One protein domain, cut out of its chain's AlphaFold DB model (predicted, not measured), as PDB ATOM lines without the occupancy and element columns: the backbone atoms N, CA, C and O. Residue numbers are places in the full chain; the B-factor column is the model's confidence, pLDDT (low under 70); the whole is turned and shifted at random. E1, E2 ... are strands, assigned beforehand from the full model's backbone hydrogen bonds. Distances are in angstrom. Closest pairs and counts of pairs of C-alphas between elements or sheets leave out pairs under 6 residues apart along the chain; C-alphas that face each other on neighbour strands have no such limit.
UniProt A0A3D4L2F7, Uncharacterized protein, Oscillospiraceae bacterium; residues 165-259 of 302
ATOM      1  N   ASP A 165     -35.719  36.851 -60.138       81.12
ATOM      2  CA  ASP A 165     -35.452  35.992 -61.298       81.12
ATOM      3  C   ASP A 165     -33.962  35.660 -61.453       81.12
ATOM      4  O   ASP A 165     -33.609  34.651 -62.065       81.12
ATOM      5  N   LEU A 166     -33.085  36.484 -60.874       85.56
ATOM      6  CA  LEU A 166     -31.634  36.299 -60.920       85.56
ATOM      7  C   LEU A 166     -31.117  35.366 -59.820       85.56
ATOM      8  O   LEU A 166     -29.923  35.056 -59.795       85.56
ATOM      9  N   ARG A 167     -31.984  34.926 -58.899       86.88
ATOM     10  CA  ARG A 167     -31.596  34.051 -57.790       86.88
ATOM     11  C   ARG A 167     -31.125  32.693 -58.308       86.88
ATOM     12  O   ARG A 167     -31.849  31.994 -59.019       86.88
ATOM     13  N   ASP A 168     -29.930  32.280 -57.892       86.50
ATOM     14  CA  ASP A 168     -29.424  30.935 -58.161       86.50
ATOM     15  C   ASP A 168     -30.137  29.924 -57.257       86.50
ATOM     16  O   ASP A 168     -29.899  29.862 -56.051       86.50
ATOM     17  N   ARG A 169     -31.017  29.115 -57.853       85.06
ATOM     18  CA  ARG A 169     -31.795  28.084 -57.145       85.06
ATOM     19  C   ARG A 169     -30.932  26.963 -56.568       85.06
ATOM     20  O   ARG A 169     -31.388  26.244 -55.691       85.06
ATOM     21  N   ASN A 170     -29.702  26.808 -57.058       83.94
ATOM     22  CA  ASN A 170     -28.818  25.713 -56.669       83.94
ATOM     23  C   ASN A 170     -27.748  26.160 -55.663       83.94
ATOM     24  O   ASN A 170     -26.806  25.409 -55.413       83.94
ATOM     25  N   TYR A 171     -27.848  27.380 -55.131       85.50
ATOM     26  CA  TYR A 171     -26.893  27.913 -54.172       85.50
ATOM     27  C   TYR A 171     -27.591  28.415 -52.915       85.50
ATOM     28  O   TYR A 171     -28.194  29.489 -52.894       85.50
ATOM     29  N   GLU A 172     -27.457  27.626 -51.857       86.62
ATOM     30  CA  GLU A 172     -27.945  27.942 -50.526       86.62
ATOM     31  C   GLU A 172     -26.948  27.388 -49.509       86.62
ATOM     32  O   GLU A 172     -26.661  26.190 -49.509       86.62
ATOM     33  N   VAL A 173     -26.384  28.264 -48.676       86.25
ATOM     34  CA  VAL A 173     -25.441  27.872 -47.617       86.25
ATOM     35  C   VAL A 173     -26.045  28.233 -46.270       86.25
ATOM     36  O   VAL A 173     -26.189  29.413 -45.940       86.25
ATOM     37  N   LEU A 174     -26.416  27.209 -45.508       87.00
ATOM     38  CA  LEU A 174     -27.041  27.346 -44.196       87.00
ATOM     39  C   LEU A 174     -26.003  27.683 -43.126       87.00
ATOM     40  O   LEU A 174     -24.887  27.161 -43.149       87.00
ATOM     41  N   SER A 175     -26.400  28.554 -42.206       85.38
ATOM     42  CA  SER A 175     -25.688  28.837 -40.959       85.38
ATOM     43  C   SER A 175     -25.714  27.602 -40.046       85.38
ATOM     44  O   SER A 175     -26.622  26.772 -40.160       85.38
ATOM     45  N   ALA A 176     -24.761  27.470 -39.125       79.12
ATOM     46  CA  ALA A 176     -24.684  26.340 -38.196       79.12
ATOM     47  C   ALA A 176     -25.916  26.232 -37.280       79.12
ATOM     48  O   ALA A 176     -26.313  25.128 -36.910       79.12
ATOM     49  N   ASP A 177     -26.538  27.364 -36.943       75.75
ATOM     50  CA  ASP A 177     -27.775  27.435 -36.154       75.75
ATOM     51  C   ASP A 177     -29.059  27.176 -36.973       75.75
ATOM     52  O   ASP A 177     -30.159  27.080 -36.419       75.75
ATOM     53  N   GLY A 178     -28.935  27.076 -38.302       80.56
ATOM     54  CA  GLY A 178     -30.052  26.910 -39.228       80.56
ATOM     55  C   GLY A 178     -31.032  28.089 -39.283       80.56
ATOM     56  O   GLY A 178     -32.108  27.931 -39.855       80.56
ATOM     57  N   GLN A 179     -30.710  29.251 -38.700       82.94
ATOM     58  CA  GLN A 179     -31.584  30.433 -38.710       82.94
ATOM     59  C   GLN A 179     -31.389  31.290 -39.961       82.94
ATOM     60  O   GLN A 179     -32.324  31.956 -40.411       82.94
ATOM     61  N   TYR A 180     -30.192  31.250 -40.547       86.00
ATOM     62  CA  TYR A 180     -29.830  32.067 -41.700       86.00
ATOM     63  C   TYR A 180     -29.362  31.226 -42.883       86.00
ATOM     64  O   TYR A 180     -28.790  30.144 -42.734       86.00
ATOM     65  N   ARG A 181     -29.562  31.767 -44.087       89.69
ATOM     66  CA  ARG A 181     -28.970  31.245 -45.320       89.69
ATOM     67  C   ARG A 181     -28.279  32.335 -46.111       89.69
ATOM     68  O   ARG A 181     -28.761  33.463 -46.187       89.69
ATOM     69  N   ILE A 182     -27.193  31.957 -46.769       88.19
ATOM     70  CA  ILE A 182     -26.572  32.761 -47.814       88.19
ATOM     71  C   ILE A 182     -27.159  32.322 -49.146       88.19
ATOM     72  O   ILE A 182     -27.176  31.134 -49.472       88.19
ATOM     73  N   VAL A 183     -27.590  33.299 -49.928       89.88
ATOM     74  CA  VAL A 183     -28.090  33.116 -51.289       89.88
ATOM     75  C   VAL A 183     -27.307  34.010 -52.237       89.88
ATOM     76  O   VAL A 183     -26.694  34.993 -51.809       89.88
ATOM     77  N   ARG A 184     -27.338  33.697 -53.533       89.25
ATOM     78  CA  ARG A 184     -26.723  34.548 -54.555       89.25
ATOM     79  C   ARG A 184     -27.669  34.869 -55.698       89.25
ATOM     80  O   ARG A 184     -28.484  34.040 -56.097       89.25
ATOM     81  N   TYR A 185     -27.477  36.057 -56.250       87.50
ATOM     82  CA  TYR A 185     -28.166  36.574 -57.422       87.50
ATOM     83  C   TYR A 185     -27.130  36.834 -58.514       87.50
ATOM     84  O   TYR A 185     -26.140  37.523 -58.263       87.50
ATOM     85  N   VAL A 186     -27.312  36.243 -59.696       86.12
ATOM     86  CA  VAL A 186     -26.336  36.276 -60.796       86.12
ATOM     87  C   VAL A 186     -26.863  37.155 -61.927       86.12
ATOM     88  O   VAL A 186     -27.792  36.766 -62.625       86.12
ATOM     89  N   ASP A 187     -26.226  38.305 -62.160       76.00
ATOM     90  CA  ASP A 187     -26.730  39.330 -63.094       76.00
ATOM     91  C   ASP A 187     -26.797  38.863 -64.556       76.00
ATOM     92  O   ASP A 187     -27.656  39.288 -65.327       76.00
ATOM     93  N   LYS A 188     -25.850  38.014 -64.974       69.31
ATOM     94  CA  LYS A 188     -25.740  37.511 -66.353       69.31
ATOM     95  C   LYS A 188     -25.316  36.043 -66.353       69.31
ATOM     96  O   LYS A 188     -24.120  35.766 -66.477       69.31
ATOM     97  N   PRO A 189     -26.252  35.083 -66.260       59.44
ATOM     98  CA  PRO A 189     -25.908  33.661 -66.207       59.44
ATOM     99  C   PRO A 189     -25.154  33.168 -67.459       59.44
ATOM    100  O   PRO A 189     -24.350  32.241 -67.368       59.44
ATOM    101  N   THR A 190     -25.341  33.823 -68.609       59.59
ATOM    102  CA  THR A 190     -24.735  33.479 -69.912       59.59
ATOM    103  C   THR A 190     -23.702  34.492 -70.434       59.59
ATOM    104  O   THR A 190     -23.225  34.340 -71.554       59.59
ATOM    105  N   GLY A 191     -23.313  35.510 -69.654       58.00
ATOM    106  CA  GLY A 191     -22.340  36.534 -70.079       58.00
ATOM    107  C   GLY A 191     -20.871  36.190 -69.779       58.00
ATOM    108  O   GLY A 191     -20.587  35.380 -68.896       58.00
ATOM    109  N   GLU A 192     -19.936  36.851 -70.480       54.09
ATOM    110  CA  GLU A 192     -18.473  36.741 -70.268       54.09
ATOM    111  C   GLU A 192     -17.984  37.430 -68.980       54.09
ATOM    112  O   GLU A 192     -17.008  37.003 -68.366       54.09
ATOM    113  N   ARG A 193     -18.669  38.493 -68.539       58.28
ATOM    114  CA  ARG A 193     -18.438  39.152 -67.246       58.28
ATOM    115  C   ARG A 193     -19.632  38.888 -66.347       58.28
ATOM    116  O   ARG A 193     -20.658  39.553 -66.487       58.28
ATOM    117  N   ARG A 194     -19.500  37.904 -65.459       73.75
ATOM    118  CA  ARG A 194     -20.537  37.573 -64.483       73.75
ATOM    119  C   ARG A 194     -20.177  38.187 -63.138       73.75
ATOM    120  O   ARG A 194     -19.046  38.063 -62.665       73.75
ATOM    121  N   THR A 195     -21.155  38.841 -62.546       79.31
ATOM    122  CA  THR A 195     -21.148  39.320 -61.169       79.31
ATOM    123  C   THR A 195     -22.203  38.539 -60.406       79.31
ATOM    124  O   THR A 195     -23.255  38.203 -60.959       79.31
ATOM    125  N   ALA A 196     -21.893  38.203 -59.159       84.62
ATOM    126  CA  ALA A 196     -22.850  37.623 -58.236       84.62
ATOM    127  C   ALA A 196     -22.940  38.506 -56.995       84.62
ATOM    128  O   ALA A 196     -21.919  38.861 -56.401       84.62
ATOM    129  N   SER A 197     -24.166  38.847 -56.621       85.38
ATOM    130  CA  SER A 197     -24.472  39.560 -55.386       85.38
ATOM    131  C   SER A 197     -24.968  38.563 -54.349       85.38
ATOM    132  O   SER A 197     -25.890  37.789 -54.616       85.38
ATOM    133  N   TYR A 198     -24.338  38.565 -53.180       85.81
ATOM    134  CA  TYR A 198     -24.620  37.644 -52.087       85.81
ATOM    135  C   TYR A 198     -25.446  38.348 -51.017       85.81
ATOM    136  O   TYR A 198     -25.147  39.484 -50.637       85.81
ATOM    137  N   TYR A 199     -26.471  37.655 -50.532       86.81
ATOM    138  CA  TYR A 199     -27.383  38.154 -49.511       86.81
ATOM    139  C   TYR A 199     -27.540  37.130 -48.395       86.81
ATOM    140  O   TYR A 199     -27.465  35.924 -48.640       86.81
ATOM    141  N   VAL A 200     -27.790  37.621 -47.183       86.88
ATOM    142  CA  VAL A 200     -28.222  36.801 -46.048       86.88
ATOM    143  C   VAL A 200     -29.733  36.933 -45.897       86.88
ATOM    144  O   VAL A 200     -30.270  38.043 -45.864       86.88
ATOM    145  N   GLU A 201     -30.413  35.794 -45.818       88.12
ATOM    146  CA  GLU A 201     -31.854  35.683 -45.591       88.12
ATOM    147  C   GLU A 201     -32.131  34.951 -44.273       88.12
ATOM    148  O   GLU A 201     -31.433  34.002 -43.917       88.12
ATOM    149  N   ASP A 202     -33.173  35.389 -43.569       85.94
ATOM    150  CA  ASP A 202     -33.698  34.776 -42.344       85.94
ATOM    151  C   ASP A 202     -34.731  33.690 -42.694       85.94
ATOM    152  O   ASP A 202     -35.716  33.957 -43.393       85.94
ATOM    153  N   ILE A 203     -34.505  32.476 -42.193       88.12
ATOM    154  CA  ILE A 203     -35.285  31.265 -42.486       88.12
ATOM    155  C   ILE A 203     -36.517  31.152 -41.577       88.12
ATOM    156  O   ILE A 203     -37.491  30.488 -41.934       88.12
ATOM    157  N   SER A 204     -36.546  31.839 -40.430       84.31
ATOM    158  CA  SER A 204     -37.571  31.666 -39.382       84.31
ATOM    159  C   SER A 204     -39.016  31.860 -39.859       84.31
ATOM    160  O   SER A 204     -39.959  31.347 -39.253       84.31
ATOM    161  N   LYS A 205     -39.218  32.607 -40.951       85.44
ATOM    162  CA  LYS A 205     -40.543  32.906 -41.516       85.44
ATOM    163  C   LYS A 205     -40.804  32.247 -42.867       85.44
ATOM    164  O   LYS A 205     -41.787  32.622 -43.513       85.44
ATOM    165  N   ASP A 206     -39.969  31.305 -43.289       90.31
ATOM    166  CA  ASP A 206     -40.229  30.484 -44.468       90.31
ATOM    167  C   ASP A 206     -41.546  29.715 -44.301       90.31
ATOM    168  O   ASP A 206     -41.920  29.278 -43.210       90.31
ATOM    169  N   LYS A 207     -42.297  29.571 -45.395       87.31
ATOM    170  CA  LYS A 207     -43.614  28.923 -45.377       87.31
ATOM    171  C   LYS A 207     -43.650  27.780 -46.366       87.31
ATOM    172  O   LYS A 207     -43.300  27.943 -47.531       87.31
ATOM    173  N   LYS A 208     -44.164  26.633 -45.929       87.50
ATOM    174  CA  LYS A 208     -44.530  25.556 -46.850       87.50
ATOM    175  C   LYS A 208     -45.842  25.916 -47.538       87.50
ATOM    176  O   LYS A 208     -46.817  26.265 -46.874       87.50
ATOM    177  N   ILE A 209     -45.849  25.843 -48.863       84.00
ATOM    178  CA  ILE A 209     -47.032  26.067 -49.694       84.00
ATOM    179  C   ILE A 209     -47.376  24.766 -50.428       84.00
ATOM    180  O   ILE A 209     -46.521  23.891 -50.563       84.00
ATOM    181  N   PRO A 210     -48.617  24.580 -50.900       77.88
ATOM    182  CA  PRO A 210     -48.934  23.426 -51.730       77.88
ATOM    183  C   PRO A 210     -48.003  23.371 -52.949       77.88
ATOM    184  O   PRO A 210     -47.879  24.364 -53.665       77.88
ATOM    185  N   PHE A 211     -47.379  22.214 -53.186       77.81
ATOM    186  CA  PHE A 211     -46.477  21.966 -54.321       77.81
ATOM    187  C   PHE A 211     -45.213  22.849 -54.356       77.81
ATOM    188  O   PHE A 211     -44.656  23.078 -55.436       77.81
ATOM    189  N   GLY A 212     -44.758  23.360 -53.204       83.75
ATOM    190  CA  GLY A 212     -43.535  24.157 -53.146       83.75
ATOM    191  C   GLY A 212     -43.175  24.745 -51.779       83.75
ATOM    192  O   GLY A 212     -43.760  24.430 -50.741       83.75
ATOM    193  N   SER A 213     -42.218  25.668 -51.791       87.69
ATOM    194  CA  SER A 213     -41.806  26.444 -50.622       87.69
ATOM    195  C   SER A 213     -41.778  27.942 -50.934       87.69
ATOM    196  O   SER A 213     -41.462  28.368 -52.044       87.69
ATOM    197  N   ALA A 214     -42.165  28.748 -49.949       89.62
ATOM    198  CA  ALA A 214     -42.059  30.196 -49.977       89.62
ATOM    199  C   ALA A 214     -40.925  30.608 -49.037       89.62
ATOM    200  O   ALA A 214     -41.076  30.600 -47.813       89.62
ATOM    201  N   LYS A 215     -39.797  30.961 -49.642       89.88
ATOM    202  CA  LYS A 215     -38.561  31.381 -48.988       89.88
ATOM    203  C   LYS A 215     -38.607  32.882 -48.747       89.88
ATOM    204  O   LYS A 215     -38.769  33.645 -49.694       89.88
ATOM    205  N   ARG A 216     -38.551  33.348 -47.501       88.25
ATOM    206  CA  ARG A 216     -38.648  34.780 -47.205       88.25
ATOM    207  C   ARG A 216     -37.419  35.506 -47.740       88.25
ATOM    208  O   ARG A 216     -36.294  35.134 -47.428       88.25
ATOM    209  N   VAL A 217     -37.664  36.573 -48.500       85.56
ATOM    210  CA  VAL A 217     -36.612  37.466 -49.018       85.56
ATOM    211  C   VAL A 217     -36.788  38.883 -48.487       85.56
ATOM    212  O   VAL A 217     -35.823  39.620 -48.339       85.56
ATOM    213  N   LEU A 218     -38.012  39.280 -48.127       84.31
ATOM    214  CA  LEU A 218     -38.249  40.614 -47.589       84.31
ATOM    215  C   LEU A 218     -37.459  40.859 -46.294       84.31
ATOM    216  O   LEU A 218     -37.740  40.243 -45.256       84.31
ATOM    217  N   GLY A 219     -36.546  41.828 -46.364       77.75
ATOM    218  CA  GLY A 219     -35.615  42.167 -45.291       77.75
ATOM    219  C   GLY A 219     -34.265  41.454 -45.387       77.75
ATOM    220  O   GLY A 219     -33.494  41.559 -44.440       77.75
ATOM    221  N   SER A 220     -33.976  40.753 -46.490       82.56
ATOM    222  CA  SER A 220     -32.639  40.234 -46.797       82.56
ATOM    223  C   SER A 220     -31.636  41.368 -46.884       82.56
ATOM    224  O   SER A 220     -31.991  42.449 -47.367       82.56
ATOM    225  N   GLY A 221     -30.379  41.112 -46.532       79.75
ATOM    226  CA  GLY A 221     -29.357  42.143 -46.687       79.75
ATOM    227  C   GLY A 221     -28.154  41.701 -47.430       79.75
ATOM    228  O   GLY A 221     -27.728  40.547 -47.415       79.75
ATOM    229  N   TRP A 222     -27.656  42.711 -48.106       82.81
ATOM    230  CA  TRP A 222     -26.538  42.627 -48.989       82.81
ATOM    231  C   TRP A 222     -25.252  42.426 -48.190       82.81
ATOM    232  O   TRP A 222     -25.014  43.089 -47.181       82.81
ATOM    233  N   VAL A 223     -24.423  41.508 -48.674       82.38
ATOM    234  CA  VAL A 223     -23.117  41.187 -48.093       82.38
ATOM    235  C   VAL A 223     -22.000  41.761 -48.951       82.38
ATOM    236  O   VAL A 223     -21.137  42.505 -48.476       82.38
ATOM    237  N   VAL A 224     -21.966  41.320 -50.208       81.94
ATOM    238  CA  VAL A 224     -20.896  41.607 -51.155       81.94
ATOM    239  C   VAL A 224     -21.378  41.326 -52.570       81.94
ATOM    240  O   VAL A 224     -22.207  40.443 -52.802       81.94
ATOM    241  N   THR A 225     -20.802  42.047 -53.522       82.75
ATOM    242  CA  THR A 225     -20.900  41.738 -54.945       82.75
ATOM    243  C   THR A 225     -19.503  41.415 -55.447       82.75
ATOM    244  O   THR A 225     -18.592  42.225 -55.293       82.75
ATOM    245  N   ALA A 226     -19.335  40.230 -56.025       81.62
ATOM    246  CA  ALA A 226     -18.039  39.717 -56.450       81.62
ATOM    247  C   ALA A 226     -18.083  39.208 -57.891       81.62
ATOM    248  O   ALA A 226     -19.152  38.961 -58.466       81.62
ATOM    249  N   LYS A 227     -16.900  39.047 -58.490       78.44
ATOM    250  CA  LYS A 227     -16.771  38.398 -59.795       78.44
ATOM    251  C   LYS A 227     -17.153  36.927 -59.645       78.44
ATOM    252  O   LYS A 227     -16.701  36.261 -58.726       78.44
ATOM    253  N   TYR A 228     -17.977  36.432 -60.558       76.38
ATOM    254  CA  TYR A 228     -18.471  35.063 -60.524       76.38
ATOM    255  C   TYR A 228     -17.891  34.267 -61.689       76.38
ATOM    256  O   TYR A 228     -18.238  34.488 -62.849       76.38
ATOM    257  N   THR A 229     -16.983  33.343 -61.396       70.19
ATOM    258  CA  THR A 229     -16.293  32.570 -62.439       70.19
ATOM    259  C   THR A 229     -16.901  31.180 -62.615       70.19
ATOM    260  O   THR A 229     -17.108  30.725 -63.740       70.19
ATOM    261  N   SER A 230     -17.249  30.514 -61.511       69.06
ATOM    262  CA  SER A 230     -17.808  29.157 -61.505       69.06
ATOM    263  C   SER A 230     -18.702  28.917 -60.282       69.06
ATOM    264  O   SER A 230     -18.628  29.661 -59.311       69.06
ATOM    265  N   LYS A 231     -19.535  27.865 -60.299       67.38
ATOM    266  CA  LYS A 231     -20.451  27.544 -59.181       67.38
ATOM    267  C   LYS A 231     -19.738  27.277 -57.852       67.38
ATOM    268  O   LYS A 231     -20.331  27.558 -56.811       67.38
ATOM    269  N   SER A 232     -18.511  26.754 -57.910       67.44
ATOM    270  CA  SER A 232     -17.633  26.489 -56.763       67.44
ATOM    271  C   SER A 232     -16.965  27.745 -56.205       67.44
ATOM    272  O   SER A 232     -16.402  27.699 -55.119       67.44
ATOM    273  N   ASP A 233     -17.019  28.855 -56.941       68.31
ATOM    274  CA  ASP A 233     -16.492  30.139 -56.507       68.31
ATOM    275  C   ASP A 233     -17.492  30.768 -55.528       68.31
ATOM    276  O   ASP A 233     -18.574  31.237 -55.912       68.31
ATOM    277  N   SER A 234     -17.172  30.690 -54.236       74.12
ATOM    278  CA  SER A 234     -17.890  31.425 -53.204       74.12
ATOM    279  C   SER A 234     -16.912  32.258 -52.381       74.12
ATOM    280  O   SER A 234     -16.148  31.697 -51.595       74.12
ATOM    281  N   PRO A 235     -16.969  33.593 -52.497       77.88
ATOM    282  CA  PRO A 235     -16.218  34.484 -51.631       77.88
ATOM    283  C   PRO A 235     -16.815  34.550 -50.222       77.88
ATOM    284  O   PRO A 235     -16.208  35.169 -49.355       77.88
ATOM    285  N   VAL A 236     -17.997  33.960 -49.988       82.25
ATOM    286  CA  VAL A 236     -18.717  34.056 -48.716       82.25
ATOM    287  C   VAL A 236     -18.924  32.680 -48.093       82.25
ATOM    288  O   VAL A 236     -19.417  31.758 -48.749       82.25
ATOM    289  N   SER A 237     -18.595  32.555 -46.811       83.25
ATOM    290  CA  SER A 237     -18.856  31.357 -46.013       83.25
ATOM    291  C   SER A 237     -19.137  31.701 -44.553       83.25
ATOM    292  O   SER A 237     -18.734  32.753 -44.049       83.25
ATOM    293  N   TRP A 238     -19.831  30.799 -43.865       82.62
ATOM    294  CA  TRP A 238     -19.989  30.865 -42.417       82.62
ATOM    295  C   TRP A 238     -18.724  30.352 -41.726       82.62
ATOM    296  O   TRP A 238     -18.173  29.319 -42.113       82.62
ATOM    297  N   VAL A 239     -18.247  31.077 -40.714       78.81
ATOM    298  CA  VAL A 239     -17.063  30.714 -39.928       78.81
ATOM    299  C   VAL A 239     -17.349  30.931 -38.449       78.81
ATOM    300  O   VAL A 239     -17.751  32.014 -38.035       78.81
ATOM    301  N   THR A 240     -17.086  29.923 -37.622       76.81
ATOM    302  CA  THR A 240     -17.177  30.055 -36.164       76.81
ATOM    303  C   THR A 240     -15.888  30.647 -35.605       76.81
ATOM    304  O   THR A 240     -14.804  30.101 -35.821       76.81
ATOM    305  N   LYS A 241     -15.990  31.736 -34.839       72.75
ATOM    306  CA  LYS A 241     -14.857  32.336 -34.129       72.75
ATOM    307  C   LYS A 241     -15.183  32.528 -32.657       72.75
ATOM    308  O   LYS A 241     -16.301  32.870 -32.290       72.75
ATOM    309  N   THR A 242     -14.189  32.323 -31.802       71.00
ATOM    310  CA  THR A 242     -14.310  32.654 -30.384       71.00
ATOM    311  C   THR A 242     -14.067  34.149 -30.204       71.00
ATOM    312  O   THR A 242     -12.955  34.622 -30.442       71.00
ATOM    313  N   VAL A 243     -15.100  34.885 -29.803       68.31
ATOM    314  CA  VAL A 243     -15.029  36.304 -29.428       68.31
ATOM    315  C   VAL A 243     -15.461  36.395 -27.968       68.31
ATOM    316  O   VAL A 243     -16.484  35.829 -27.593       68.31
ATOM    317  N   ASP A 244     -14.626  36.998 -27.122       62.38
ATOM    318  CA  ASP A 244     -14.868  37.145 -25.677       62.38
ATOM    319  C   ASP A 244     -15.232  35.832 -24.949       62.38
ATOM    320  O   ASP A 244     -16.088  35.784 -24.068       62.38
ATOM    321  N   GLY A 245     -14.591  34.724 -25.343       65.56
ATOM    322  CA  GLY A 245     -14.803  33.397 -24.748       65.56
ATOM    323  C   GLY A 245     -16.068  32.665 -25.217       65.56
ATOM    324  O   GLY A 245     -16.248  31.499 -24.869       65.56
ATOM    325  N   LYS A 246     -16.911  33.289 -26.049       66.12
ATOM    326  CA  LYS A 246     -18.092  32.665 -26.662       66.12
ATOM    327  C   LYS A 246     -17.814  32.315 -28.124       66.12
ATOM    328  O   LYS A 246     -17.227  33.108 -28.859       66.12
ATOM    329  N   LYS A 247     -18.228  31.123 -28.563       65.56
ATOM    330  CA  LYS A 247     -18.210  30.750 -29.986       65.56
ATOM    331  C   LYS A 247     -19.349  31.490 -30.688       65.56
ATOM    332  O   LYS A 247     -20.508  31.230 -30.393       65.56
ATOM    333  N   VAL A 248     -19.008  32.402 -31.590       69.62
ATOM    334  CA  VAL A 248     -19.958  33.183 -32.389       69.62
ATOM    335  C   VAL A 248     -19.753  32.832 -33.858       69.62
ATOM    336  O   VAL A 248     -18.619  32.733 -34.334       69.62
ATOM    337  N   GLU A 249     -20.845  32.607 -34.581       70.44
ATOM    338  CA  GLU A 249     -20.807  32.419 -36.027       70.44
ATOM    339  C   GLU A 249     -20.740  33.780 -36.728       70.44
ATOM    340  O   GLU A 249     -21.514  34.693 -36.447       70.44
ATOM    341  N   MET A 250     -19.765  33.926 -37.616       71.50
ATOM    342  CA  MET A 250     -19.475  35.153 -38.344       71.50
ATOM    343  C   MET A 250     -19.439  34.878 -39.841       71.50
ATOM    344  O   MET A 250     -19.182  33.759 -40.291       71.50
ATOM    345  N   LEU A 251     -19.666  35.928 -40.623       75.56
ATOM    346  CA  LEU A 251     -19.616  35.852 -42.070       75.56
ATOM    347  C   LEU A 251     -18.189  36.155 -42.543       75.56
ATOM    348  O   LEU A 251     -17.665  37.250 -42.321       75.56
ATOM    349  N   SER A 252     -17.542  35.194 -43.196       75.19
ATOM    350  CA  SER A 252     -16.263  35.420 -43.868       75.19
ATOM    351  C   SER A 252     -16.517  35.864 -45.300       75.19
ATOM    352  O   SER A 252     -17.249  35.200 -46.027       75.19
ATOM    353  N   VAL A 253     -15.920  36.988 -45.694       77.31
ATOM    354  CA  VAL A 253     -15.966  37.540 -47.050       77.31
ATOM    355  C   VAL A 253     -14.532  37.682 -47.553       77.31
ATOM    356  O   VAL A 253     -13.796  38.540 -47.073       77.31
ATOM    357  N   GLU A 254     -14.121  36.822 -48.486       69.25
ATOM    358  CA  GLU A 254     -12.772  36.789 -49.085       69.25
ATOM    359  C   GLU A 254     -11.646  36.792 -48.030       69.25
ATOM    360  O   GLU A 254     -10.628  37.465 -48.166       69.25
ATOM    361  N   GLY A 255     -11.848  36.071 -46.921       61.25
ATOM    362  CA  GLY A 255     -10.891  35.998 -45.811       61.25
ATOM    363  C   GLY A 255     -10.974  37.153 -44.804       61.25
ATOM    364  O   GLY A 255     -10.362  37.067 -43.740       61.25
ATOM    365  N   THR A 256     -11.772  38.192 -45.068       58.62
ATOM    366  CA  THR A 256     -12.091  39.240 -44.088       58.62
ATOM    367  C   THR A 256     -13.349  38.859 -43.315       58.62
ATOM    368  O   THR A 256     -14.385  38.556 -43.902       58.62
ATOM    369  N   LEU A 257     -13.279  38.885 -41.986       59.50
ATOM    370  CA  LEU A 257     -14.450  38.651 -41.144       59.50
ATOM    371  C   LEU A 257     -15.286  39.927 -41.083       59.50
ATOM    372  O   LEU A 257     -14.776  40.983 -40.712       59.50
ATOM    373  N   LYS A 258     -16.562  39.819 -41.443       63.53
ATOM    374  CA  LYS A 258     -17.546  40.882 -41.259       63.53
ATOM    375  C   LYS A 258     -18.583  40.427 -40.242       63.53
ATOM    376  O   LYS A 258     -19.038  39.282 -40.272       63.53
ATOM    377  N   GLU A 259     -18.965  41.338 -39.355       55.75
ATOM    378  CA  GLU A 259     -20.162  41.142 -38.544       55.75
ATOM    379  C   GLU A 259     -21.377  41.082 -39.474       55.75
ATOM    380  O   GLU A 259     -21.473  41.826 -40.455       55.75
TER     381      GLU A 259
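What this domain is: This is residues 165 to 259 of the 302 residues of an uncharacterized protein of Oscillospiraceae bacterium (UniProt A0A3D4L2F7). A strongly twisted sheet of four strands, E1, E2, E3 and E6, is partly face to face with a smaller sheet of E7, E8 and E9, a sandwich in which the hairpin E7 and E8 reaches past one end of the larger sheet. A third piece, the small hairpin E4 and E5, forms an arm at the side, and its residues 208 to 213 stick out free. The printed part has 95 residues, with no named helix and nine named strands, E1 to E9 in order along the chain; the class is all strand. The sheets run E1 - E2 - E3 - E6, E7 - E8 - E9 and E4 - E5, each antiparallel. The whole is only just compact, close to loose, with a radius of gyration of the C-alphas of 14.5 A and spans of 46 by 37 by 21 A.

Where its parts are: In the largest sheet, E1 is residues 167 to 174, beginning at C-alpha 167 (-31.596, 34.051, -57.790), and it bends by 85 degrees at residue 170. E2 is residues 180 to 186, 19.9 A long; E3 is residues 195 to 202, 23.1 A; E6 is residues 221 to 227, 18.6 A. E7, residues 236 to 243, is 19.8 A long and bends by 53 degrees at residue 240. E8, residues 246 to 253, is 21.1 A long. E9, residues 256 to 258, ends at C-alpha 258 (-17.546, 40.882, -41.259). E4 is residues 207 to 209 and E5 residues 212 to 216.

How they stand to each other: E1, E2 and E3 form a meander, each strand the antiparallel neighbour of the one before. N 173 and O 182 are 3.1 A apart between E1 and E2, and N 183 and O 199 are 2.9 A apart between E2 and E3. E6 is an edge strand beside E3, with N 198 and O 224 at 2.9 A. E7, E8 and E9 form a second meander, with N 239 and O 250 at 2.9 A and N 253 and O 256 at 2.8 A. The facing parts of the two sheets are 11.2 A centre to centre, their best planes 19 degrees apart. The closest C-alphas of E6 and E8 are those of Val 224 and Val 253, 7.6 A. E2 and E7 are near each other, with 7 pairs of C-alphas within 10 A. In the hairpin E4 and E5, N 207 and O 214 are 2.9 A apart. The closest C-alphas of E3 and E5 are those of Asp 202 and Arg 216, 6.9 A, while E4 is apart from E6 and E7.

The domain as a whole: The C-alphas of Thr 190 and Gly 245 are the two farthest apart, 46.2 A. The printed part has no cut and no long link. The mean pLDDT of the printed part is 78.1, and residues 188 to 193, 230 to 233, 243 to 248 and 254 to 259 are under 70.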